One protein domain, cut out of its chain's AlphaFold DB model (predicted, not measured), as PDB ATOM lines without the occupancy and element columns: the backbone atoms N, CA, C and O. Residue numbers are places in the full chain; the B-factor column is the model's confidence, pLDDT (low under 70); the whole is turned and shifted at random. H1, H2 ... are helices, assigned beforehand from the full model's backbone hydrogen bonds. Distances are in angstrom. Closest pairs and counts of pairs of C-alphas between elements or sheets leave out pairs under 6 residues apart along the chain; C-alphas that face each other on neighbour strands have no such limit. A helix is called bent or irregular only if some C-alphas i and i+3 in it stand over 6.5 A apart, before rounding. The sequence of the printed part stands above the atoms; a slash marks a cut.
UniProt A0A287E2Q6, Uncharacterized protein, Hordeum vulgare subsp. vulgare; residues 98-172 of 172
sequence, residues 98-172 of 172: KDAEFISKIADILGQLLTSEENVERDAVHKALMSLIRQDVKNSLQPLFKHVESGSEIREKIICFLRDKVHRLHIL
ATOM      1  N   LYS A  98     158.730 116.942 127.256       92.19
ATOM      2  CA  LYS A  98     159.885 116.417 126.519       92.19
ATOM      3  C   LYS A  98     160.509 115.213 127.214       92.19
ATOM      4  O   LYS A  98     160.846 114.229 126.566       92.19
ATOM      5  N   ASP A  99     160.696 115.338 128.519       94.62
ATOM      6  CA  ASP A  99     161.369 114.381 129.385       94.62
ATOM      7  C   ASP A  99     160.769 114.440 130.798       94.62
ATOM      8  O   ASP A  99     159.891 115.259 131.096       94.62
ATOM      9  N   ALA A 100     161.234 113.543 131.669       96.00
ATOM     10  CA  ALA A 100     160.751 113.421 133.041       96.00
ATOM     11  C   ALA A 100     160.910 114.720 133.850       96.00
ATOM     12  O   ALA A 100     160.059 115.027 134.685       96.00
ATOM     13  N   GLU A 101     161.970 115.494 133.596       96.31
ATOM     14  CA  GLU A 101     162.219 116.754 134.294       96.31
ATOM     15  C   GLU A 101     161.186 117.809 133.886       96.31
ATOM     16  O   GLU A 101     160.571 118.440 134.747       96.31
ATOM     17  N   PHE A 102     160.942 117.953 132.581       97.62
ATOM     18  CA  PHE A 102     159.938 118.870 132.044       97.62
ATOM     19  C   PHE A 102     158.541 118.497 132.544       97.62
ATOM     20  O   PHE A 102     157.816 119.362 133.033       97.62
ATOM     21  N   ILE A 103     158.185 117.211 132.490       98.31
ATOM     22  CA  ILE A 103     156.896 116.713 132.990       98.31
ATOM     23  C   ILE A 103     156.729 117.037 134.476       98.31
ATOM     24  O   ILE A 103     155.698 117.589 134.860       98.31
ATOM     25  N   SER A 104     157.735 116.740 135.306       98.19
ATOM     26  CA  SER A 104     157.650 116.988 136.746       98.19
ATOM     27  C   SER A 104     157.515 118.478 137.064       98.19
ATOM     28  O   SER A 104     156.725 118.824 137.937       98.19
ATOM     29  N   LYS A 105     158.252 119.360 136.374       98.31
ATOM     30  CA  LYS A 105     158.158 120.819 136.569       98.31
ATOM     31  C   LYS A 105     156.790 121.363 136.164       98.31
ATOM     32  O   LYS A 105     156.193 122.145 136.896       98.31
ATOM     33  N   ILE A 106     156.273 120.916 135.020       98.56
ATOM     34  CA  ILE A 106     154.946 121.321 134.553       98.56
ATOM     35  C   ILE A 106     153.863 120.856 135.535       98.56
ATOM     36  O   ILE A 106     152.960 121.623 135.862       98.56
ATOM     37  N   ALA A 107     153.915 119.598 135.978       98.31
ATOM     38  CA  ALA A 107     152.902 119.047 136.871       98.31
ATOM     39  C   ALA A 107     152.897 119.732 138.247       98.31
ATOM     40  O   ALA A 107     151.820 119.934 138.803       98.31
ATOM     41  N   ASP A 108     154.066 120.127 138.756       97.81
ATOM     42  CA  ASP A 108     154.199 120.933 139.975       97.81
ATOM     43  C   ASP A 108     153.465 122.278 139.836       97.81
ATOM     44  O   ASP A 108     152.524 122.553 140.581       97.81
ATOM     45  N   ILE A 109     153.784 123.050 138.791       97.88
ATOM     46  CA  ILE A 109     153.158 124.357 138.527       97.88
ATOM     47  C   ILE A 109     151.649 124.227 138.307       97.88
ATOM     48  O   ILE A 109     150.860 124.963 138.895       97.88
ATOM     49  N   LEU A 110     151.205 123.252 137.510       98.19
ATOM     50  CA  LEU A 110     149.774 123.007 137.324       98.19
ATOM     51  C   LEU A 110     149.077 122.591 138.629       98.19
ATOM     52  O   LEU A 110     147.915 122.937 138.829       98.19
ATOM     53  N   GLY A 111     149.760 121.861 139.514       96.88
ATOM     54  CA  GLY A 111     149.255 121.514 140.841       96.88
ATOM     55  C   GLY A 111     148.984 122.749 141.698       96.88
ATOM     56  O   GLY A 111     147.920 122.844 142.310       96.88
ATOM     57  N   GLN A 112     149.898 123.721 141.677       95.94
ATOM     58  CA  GLN A 112     149.743 125.003 142.371       95.94
ATOM     59  C   GLN A 112     148.539 125.796 141.838       95.94
ATOM     60  O   GLN A 112     147.760 126.332 142.621       95.94
ATOM     61  N   LEU A 113     148.305 125.779 140.521       96.88
ATOM     62  CA  LEU A 113     147.199 126.501 139.872       96.88
ATOM     63  C   LEU A 113     145.800 125.910 140.137       96.88
ATOM     64  O   LEU A 113     144.791 126.515 139.764       96.88
ATOM     65  N   LEU A 114     145.689 124.759 140.811       95.56
ATOM     66  CA  LEU A 114     144.393 124.210 141.240       95.56
ATOM     67  C   LEU A 114     143.668 125.097 142.270       95.56
ATOM     68  O   LEU A 114     142.472 124.900 142.507       95.56
ATOM     69  N   THR A 115     144.363 126.057 142.882       94.25
ATOM     70  CA  THR A 115     143.778 127.042 143.800       94.25
ATOM     71  C   THR A 115     143.029 128.170 143.108       94.25
ATOM     72  O   THR A 115     142.268 128.848 143.792       94.25
ATOM     73  N   SER A 116     143.192 128.353 141.789       94.56
ATOM     74  CA  SER A 116     142.567 129.463 141.062       94.56
ATOM     75  C   SER A 116     141.057 129.535 141.322       94.56
ATOM     76  O   SER A 116     140.334 128.536 141.252       94.56
ATOM     77  N   GLU A 117     140.552 130.725 141.630       92.62
ATOM     78  CA  GLU A 117     139.120 130.940 141.854       92.62
ATOM     79  C   GLU A 117     138.339 130.924 140.528       92.62
ATOM     80  O   GLU A 117     137.167 130.532 140.484       92.62
ATOM     81  N   GLU A 118     139.025 131.210 139.418       96.62
ATOM     82  CA  GLU A 118     138.470 131.245 138.072       96.62
ATOM     83  C   GLU A 118     138.150 129.832 137.561       96.62
ATOM     84  O   GLU A 118     139.029 129.019 137.261       96.62
ATOM     85  N   ASN A 119     136.857 129.528 137.408       95.81
ATOM     86  CA  ASN A 119     136.391 128.211 136.949       95.81
ATOM     87  C   ASN A 119     137.020 127.801 135.608       95.81
ATOM     88  O   ASN A 119     137.430 126.654 135.430       95.81
ATOM     89  N   VAL A 120     137.116 128.744 134.666       97.44
ATOM     90  CA  VAL A 120     137.660 128.503 133.321       97.44
ATOM     91  C   VAL A 120     139.153 128.174 133.336       97.44
ATOM     92  O   VAL A 120     139.616 127.383 132.510       97.44
ATOM     93  N   GLU A 121     139.895 128.749 134.282       98.06
ATOM     94  CA  GLU A 121     141.312 128.473 134.489       98.06
ATOM     95  C   GLU A 121     141.499 127.095 135.115       98.06
ATOM     96  O   GLU A 121     142.209 126.263 134.549       98.06
ATOM     97  N   ARG A 122     140.769 126.790 136.197       96.81
ATOM     98  CA  ARG A 122     140.794 125.453 136.811       96.81
ATOM     99  C   ARG A 122     140.418 124.347 135.832       96.81
ATOM    100  O   ARG A 122     141.040 123.287 135.833       96.81
ATOM    101  N   ASP A 123     139.446 124.577 134.954       97.44
ATOM    102  CA  ASP A 123     139.093 123.610 133.914       97.44
ATOM    103  C   ASP A 123     140.219 123.392 132.897       97.44
ATOM    104  O   ASP A 123     140.400 122.269 132.409       97.44
ATOM    105  N   ALA A 124     140.992 124.433 132.571       98.50
ATOM    106  CA  ALA A 124     142.185 124.297 131.743       98.50
ATOM    107  C   ALA A 124     143.276 123.497 132.475       98.50
ATOM    108  O   ALA A 124     143.822 122.561 131.887       98.50
ATOM    109  N   VAL A 125     143.516 123.788 133.759       98.50
ATOM    110  CA  VAL A 125     144.483 123.070 134.611       98.50
ATOM    111  C   VAL A 125     144.132 121.587 134.697       98.50
ATOM    112  O   VAL A 125     144.975 120.733 134.426       98.50
ATOM    113  N   HIS A 126     142.867 121.256 134.976       97.44
ATOM    114  CA  HIS A 126     142.396 119.871 135.024       97.44
ATOM    115  C   HIS A 126     142.668 119.124 133.715       97.44
ATOM    116  O   HIS A 126     143.120 117.978 133.736       97.44
ATOM    117  N   LYS A 127     142.390 119.750 132.567       97.50
ATOM    118  CA  LYS A 127     142.630 119.141 131.250       97.50
ATOM    119  C   LYS A 127     144.124 118.953 130.984       97.50
ATOM    120  O   LYS A 127     144.504 117.893 130.488       97.50
ATOM    121  N   ALA A 128     144.952 119.934 131.341       98.50
ATOM    122  CA  ALA A 128     146.398 119.874 131.170       98.50
ATOM    123  C   ALA A 128     147.035 118.777 132.042       98.50
ATOM    124  O   ALA A 128     147.734 117.914 131.508       98.50
ATOM    125  N   LEU A 129     146.705 118.718 133.338       98.06
ATOM    126  CA  LEU A 129     147.156 117.653 134.246       98.06
ATOM    127  C   LEU A 129     146.725 116.272 133.755       98.06
ATOM    128  O   LEU A 129     147.533 115.352 133.692       98.06
ATOM    129  N   MET A 130     145.466 116.120 133.337       96.94
ATOM    130  CA  MET A 130     144.979 114.852 132.788       96.94
ATOM    131  C   MET A 130     145.675 114.466 131.479       96.94
ATOM    132  O   MET A 130     145.776 113.279 131.169       96.94
ATOM    133  N   SER A 131     146.121 115.434 130.676       96.88
ATOM    134  CA  SER A 131     146.941 115.155 129.497       96.88
ATOM    135  C   SER A 131     148.324 114.644 129.904       96.88
ATOM    136  O   SER A 131     148.758 113.628 129.374       96.88
ATOM    137  N   LEU A 132     148.986 115.287 130.870       96.94
ATOM    138  CA  LEU A 132     150.306 114.873 131.359       96.94
ATOM    139  C   LEU A 132     150.280 113.501 132.030       96.94
ATOM    140  O   LEU A 132     151.093 112.651 131.690       96.94
ATOM    141  N   ILE A 133     149.296 113.237 132.894       96.12
ATOM    142  CA  ILE A 133     149.148 111.940 133.577       96.12
ATOM    143  C   ILE A 133     149.014 110.796 132.567       96.12
ATOM    144  O   ILE A 133     149.552 109.719 132.791       96.12
ATOM    145  N   ARG A 134     148.331 111.020 131.435       94.31
ATOM    146  CA  ARG A 134     148.240 110.015 130.362       94.31
ATOM    147  C   ARG A 134     149.552 109.811 129.607       94.31
ATOM    148  O   ARG A 134     149.742 108.742 129.045       94.31
ATOM    149  N   GLN A 135     150.405 110.829 129.546       94.56
ATOM    150  CA  GLN A 135     151.716 110.730 128.905       94.56
ATOM    151  C   GLN A 135     152.728 110.038 129.824       94.56
ATOM    152  O   GLN A 135     153.470 109.174 129.372       94.56
ATOM    153  N   ASP A 136     152.735 110.391 131.110       96.38
ATOM    154  CA  ASP A 136     153.613 109.809 132.120       96.38
ATOM    155  C   ASP A 136     152.970 109.916 133.507       96.38
ATOM    156  O   ASP A 136     152.981 110.968 134.156       96.38
ATOM    157  N   VAL A 137     152.403 108.804 133.971       94.94
ATOM    158  CA  VAL A 137     151.700 108.733 135.258       94.94
ATOM    159  C   VAL A 137     152.640 109.066 136.414       94.94
ATOM    160  O   VAL A 137     152.282 109.838 137.304       94.94
ATOM    161  N   LYS A 138     153.847 108.490 136.413       95.75
ATOM    162  CA  LYS A 138     154.768 108.572 137.548       95.75
ATOM    163  C   LYS A 138     155.260 110.000 137.735       95.75
ATOM    164  O   LYS A 138     155.100 110.562 138.818       95.75
ATOM    165  N   ASN A 139     155.832 110.584 136.685       97.69
ATOM    166  CA  ASN A 139     156.449 111.905 136.771       97.69
ATOM    167  C   ASN A 139     155.403 113.022 136.900       97.69
ATOM    168  O   ASN A 139     155.711 114.069 137.462       97.69
ATOM    169  N   SER A 140     154.159 112.789 136.464       97.56
ATOM    170  CA  SER A 140     153.062 113.744 136.669       97.56
ATOM    171  C   SER A 140     152.484 113.707 138.084       97.56
ATOM    172  O   SER A 140     152.161 114.751 138.642       97.56
ATOM    173  N   LEU A 141     152.321 112.522 138.687       96.25
ATOM    174  CA  LEU A 141     151.696 112.403 140.011       96.25
ATOM    175  C   LEU A 141     152.666 112.669 141.165       96.25
ATOM    176  O   LEU A 141     152.241 113.145 142.216       96.25
ATOM    177  N   GLN A 142     153.956 112.383 140.992       96.75
ATOM    178  CA  GLN A 142     154.958 112.565 142.043       96.75
ATOM    179  C   GLN A 142     154.991 113.988 142.648       96.75
ATOM    180  O   GLN A 142     154.943 114.080 143.877       96.75
ATOM    181  N   PRO A 143     155.053 115.095 141.878       96.56
ATOM    182  CA  PRO A 143     155.016 116.442 142.464       96.56
ATOM    183  C   PRO A 143     153.687 116.747 143.174       96.56
ATOM    184  O   PRO A 143     153.683 117.329 144.256       96.56
ATOM    185  N   LEU A 144     152.559 116.261 142.645       96.25
ATOM    186  CA  LEU A 144     151.255 116.436 143.289       96.25
ATOM    187  C   LEU A 144     151.202 115.762 144.668       96.25
ATOM    188  O   LEU A 144     150.702 116.347 145.627       96.25
ATOM    189  N   PHE A 145     151.749 114.549 144.794       95.50
ATOM    190  CA  PHE A 145     151.828 113.871 146.087       95.50
ATOM    191  C   PHE A 145     152.759 114.584 147.070       95.50
ATOM    192  O   PHE A 145     152.403 114.683 148.242       95.50
ATOM    193  N   LYS A 146     153.874 115.173 146.615       94.94
ATOM    194  CA  LYS A 146     154.746 115.979 147.491       94.94
ATOM    195  C   LYS A 146     153.999 117.146 148.139       94.94
ATOM    196  O   LYS A 146     154.171 117.389 149.329       94.94
ATOM    197  N   HIS A 147     153.131 117.833 147.398       92.50
ATOM    198  CA  HIS A 147     152.296 118.900 147.958       92.50
ATOM    199  C   HIS A 147     151.265 118.395 148.980       92.50
ATOM    200  O   HIS A 147     150.945 119.096 149.945       92.50
ATOM    201  N   VAL A 148     150.739 117.182 148.777       93.44
ATOM    202  CA  VAL A 148     149.823 116.536 149.730       93.44
ATOM    203  C   VAL A 148     150.552 116.155 151.015       93.44
ATOM    204  O   VAL A 148     150.022 116.389 152.102       93.44
ATOM    205  N   GLU A 149     151.754 115.592 150.894       91.69
ATOM    206  CA  GLU A 149     152.617 115.212 152.015       91.69
ATOM    207  C   GLU A 149     153.074 116.428 152.823       91.69
ATOM    208  O   GLU A 149     153.083 116.380 154.051       91.69
ATOM    209  N   SER A 150     153.391 117.541 152.155       89.06
ATOM    210  CA  SER A 150     153.881 118.753 152.815       89.06
ATOM    211  C   SER A 150     152.814 119.504 153.617       89.06
ATOM    212  O   SER A 150     153.145 120.470 154.300       89.06
ATOM    213  N   GLY A 151     151.535 119.118 153.520       78.25
ATOM    214  CA  GLY A 151     150.446 119.821 154.203       78.25
ATOM    215  C   GLY A 151     150.180 121.231 153.662       78.25
ATOM    216  O   GLY A 151     149.640 122.060 154.384       78.25
ATOM    217  N   SER A 152     150.577 121.508 152.417       80.12
ATOM    218  CA  SER A 152     150.402 122.820 151.783       80.12
ATOM    219  C   SER A 152     148.929 123.235 151.670       80.12
ATOM    220  O   SER A 152     148.030 122.393 151.648       80.12
ATOM    221  N   GLU A 153     148.671 124.536 151.524       83.12
ATOM    222  CA  GLU A 153     147.324 125.094 151.305       83.12
ATOM    223  C   GLU A 153     146.613 124.509 150.071       83.12
ATOM    224  O   GLU A 153     145.385 124.458 149.999       83.12
ATOM    225  N   ILE A 154     147.386 123.979 149.118       90.88
ATOM    226  CA  ILE A 154     146.871 123.368 147.892       90.88
ATOM    227  C   ILE A 154     146.491 121.887 148.067       90.88
ATOM    228  O   ILE A 154     145.887 121.291 147.169       90.88
ATOM    229  N   ARG A 155     146.790 121.280 149.229       93.94
ATOM    230  CA  ARG A 155     146.560 119.854 149.526       93.94
ATOM    231  C   ARG A 155     145.129 119.417 149.238       93.94
ATOM    232  O   ARG A 155     144.919 118.413 148.562       93.94
ATOM    233  N   GLU A 156     144.140 120.154 149.737       93.38
ATOM    234  CA  GLU A 156     142.731 119.788 149.556       93.38
ATOM    235  C   GLU A 156     142.309 119.834 148.085       93.38
ATOM    236  O   GLU A 156     141.565 118.966 147.624       93.38
ATOM    237  N   LYS A 157     142.827 120.809 147.327       94.62
ATOM    238  CA  LYS A 157     142.546 120.954 145.894       94.62
ATOM    239  C   LYS A 157     143.120 119.786 145.102       94.62
ATOM    240  O   LYS A 157     142.416 119.218 144.268       94.62
ATOM    241  N   ILE A 158     144.346 119.370 145.420       94.50
ATOM    242  CA  ILE A 158     144.974 118.194 144.809       94.50
ATOM    243  C   ILE A 158     144.192 116.922 145.153       94.50
ATOM    244  O   ILE A 158     143.868 116.151 144.252       94.50
ATOM    245  N   ILE A 159     143.817 116.711 146.420       93.19
ATOM    246  CA  ILE A 159     143.024 115.535 146.825       93.19
ATOM    247  C   ILE A 159     141.687 115.491 146.071       93.19
ATOM    248  O   ILE A 159     141.310 114.435 145.557       93.19
ATOM    249  N   CYS A 160     140.989 116.625 145.951       92.88
ATOM    250  CA  CYS A 160     139.745 116.708 145.183       92.88
ATOM    251  C   CYS A 160     139.970 116.384 143.700       92.88
ATOM    252  O   CYS A 160     139.228 115.587 143.130       92.88
ATOM    253  N   PHE A 161     141.021 116.936 143.087       93.94
ATOM    254  CA  PHE A 161     141.377 116.632 141.701       93.94
ATOM    255  C   PHE A 161     141.629 115.130 141.487       93.94
ATOM    256  O   PHE A 161     141.053 114.531 140.574       93.94
ATOM    257  N   LEU A 162     142.441 114.503 142.345       91.50
ATOM    258  CA  LEU A 162     142.756 113.075 142.265       91.50
ATOM    259  C   LEU A 162     141.491 112.214 142.403       91.50
ATOM    260  O   LEU A 162     141.256 111.321 141.585       91.50
ATOM    261  N   ARG A 163     140.637 112.525 143.386       90.19
ATOM    262  CA  ARG A 163     139.354 111.840 143.601       90.19
ATOM    263  C   ARG A 163     138.442 111.945 142.377       90.19
ATOM    264  O   ARG A 163     137.895 110.940 141.928       90.19
ATOM    265  N   ASP A 164     138.282 113.147 141.831       86.56
ATOM    266  CA  ASP A 164     137.233 113.427 140.847       86.56
ATOM    267  C   ASP A 164     137.648 113.081 139.410       86.56
ATOM    268  O   ASP A 164     136.799 112.726 138.580       86.56
ATOM    269  N   LYS A 165     138.943 113.207 139.094       81.81
ATOM    270  CA  LYS A 165     139.466 113.083 137.725       81.81
ATOM    271  C   LYS A 165     140.333 111.847 137.520       81.81
ATOM    272  O   LYS A 165     140.204 111.210 136.475       81.81
ATOM    273  N   VAL A 166     141.170 111.484 138.494       74.38
ATOM    274  CA  VAL A 166     142.135 110.383 138.328       74.38
ATOM    275  C   VAL A 166     141.497 109.016 138.544       74.38
ATOM    276  O   VAL A 166     141.804 108.091 137.800       74.38
ATOM    277  N   HIS A 167     140.514 108.897 139.441       65.62
ATOM    278  CA  HIS A 167     139.772 107.642 139.635       65.62
ATOM    279  C   HIS A 167     139.092 107.115 138.351       65.62
ATOM    280  O   HIS A 167     138.792 105.930 138.246       65.62
ATOM    281  N   ARG A 168     138.867 107.978 137.348       63.59
ATOM    282  CA  ARG A 168     138.268 107.608 136.054       63.59
ATOM    283  C   ARG A 168     139.284 107.169 134.990       63.59
ATOM    284  O   ARG A 168     138.864 106.832 133.880       63.59
ATOM    285  N   LEU A 169     140.591 107.208 135.263       63.88
ATOM    286  CA  LEU A 169     141.589 106.669 134.337       63.88
ATOM    287  C   LEU A 169     141.528 105.138 134.360       63.88
ATOM    288  O   LEU A 169     141.917 104.509 135.337       63.88
ATOM    289  N   HIS A 170     141.085 104.543 133.251       59.62
ATOM    290  CA  HIS A 170     141.405 103.149 132.961       59.62
ATOM    291  C   HIS A 170     142.884 103.105 132.579       59.62
ATOM    292  O   HIS A 170     143.258 103.526 131.485       59.62
ATOM    293  N   ILE A 171     143.723 102.674 133.516       53.53
ATOM    294  CA  ILE A 171     145.106 102.306 133.230       53.53
ATOM    295  C   ILE A 171     145.011 100.916 132.594       53.53
ATOM    296  O   ILE A 171     144.738  99.944 133.295       53.53
ATOM    297  N   LEU A 172     145.076 100.875 131.260       42.28
ATOM    298  CA  LEU A 172     145.151  99.638 130.479       42.28
ATOM    299  C   LEU A 172     146.567  99.066 130.539       42.28
ATOM    300  O   LEU A 172     147.517  99.877 130.458       42.28
TER     301      LEU A 172
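AT A GLANCE: This is residues 98 to 172 of the 172 residues of an uncharacterized protein of Hordeum vulgare subsp. vulgare (UniProt A0A287E2Q6). What shape do these atoms make? Two helical hairpins, H1 with H2 and H3 with H4, are stacked as two layers, the second crossing the first at a steep angle. H1 and H3 make the broadest contact between the layers, and a short tail, residues 169 to 172, follows H4. What is it built of, and how large is it? The printed part has 75 residues with four named helices, H1 to H4 in that order, and no named strand: all helix. It is compact, with a radius of gyration of the C-alphas of 11.5 A, and rounded, spanning 30 by 23 by 20 A.

HOW THE PARTS SIT: How do the first two helices stand? H1, residues 100 to 115, and H2, residues 119 to 135, touch and form a hairpin, at a shallow tilt of 25 degrees, opposite ways. Their closest C-alphas are those of Leu 114 and Arg 122, 5.8 A apart. Where does the next hairpin come in? H3, residues 137 to 149, touches H1 with residues 139 to 144 alone, at a steep tilt of 46 degrees, the same way; the closest C-alphas, of Asp 108 and Pro 143, are 5.2 A apart. H3 and H4, residues 155 to 168, touch and form a hairpin, opposite ways at a shallow tilt of 33 degrees, only just short of steep; the closest C-alphas, of Val 148 and Arg 155, are 4.7 A apart. H2 touches H4 at a steep tilt of 59 degrees, the closest C-alphas being those of His 126 and Phe 161, 7.5 A apart. Are the helix backbones well formed? In H2 every O i to N i+4 pair is within hydrogen-bond range; in H1 it is 11 of 12, in H3 7 of 9 and in H4 8 of 10.

IN THESE COORDINATES: Where do the first two helices run? H1 begins at C-alpha 100, (160.751, 113.421, 133.041), and is 24.3 A long; H2 is 24.6 A long. Where do the other two run? H3 is 18.0 A long and only just irregular, with C-alphas 140 and 143 6.7 A apart. H4 is 20.0 A long and ends at C-alpha 168, (138.268, 107.608, 136.054).

THE WHOLE: How far does it reach, and is it whole? The two C-alphas farthest apart, of Glu 117 and Leu 172, are 33.8 A apart. The printed part has no cut, and the three links between helices are tight. Where is confidence low? Mean pLDDT of the printed part is 91.5; residues 167 to 172, of which 167 to 168 belong to H4, are under 70.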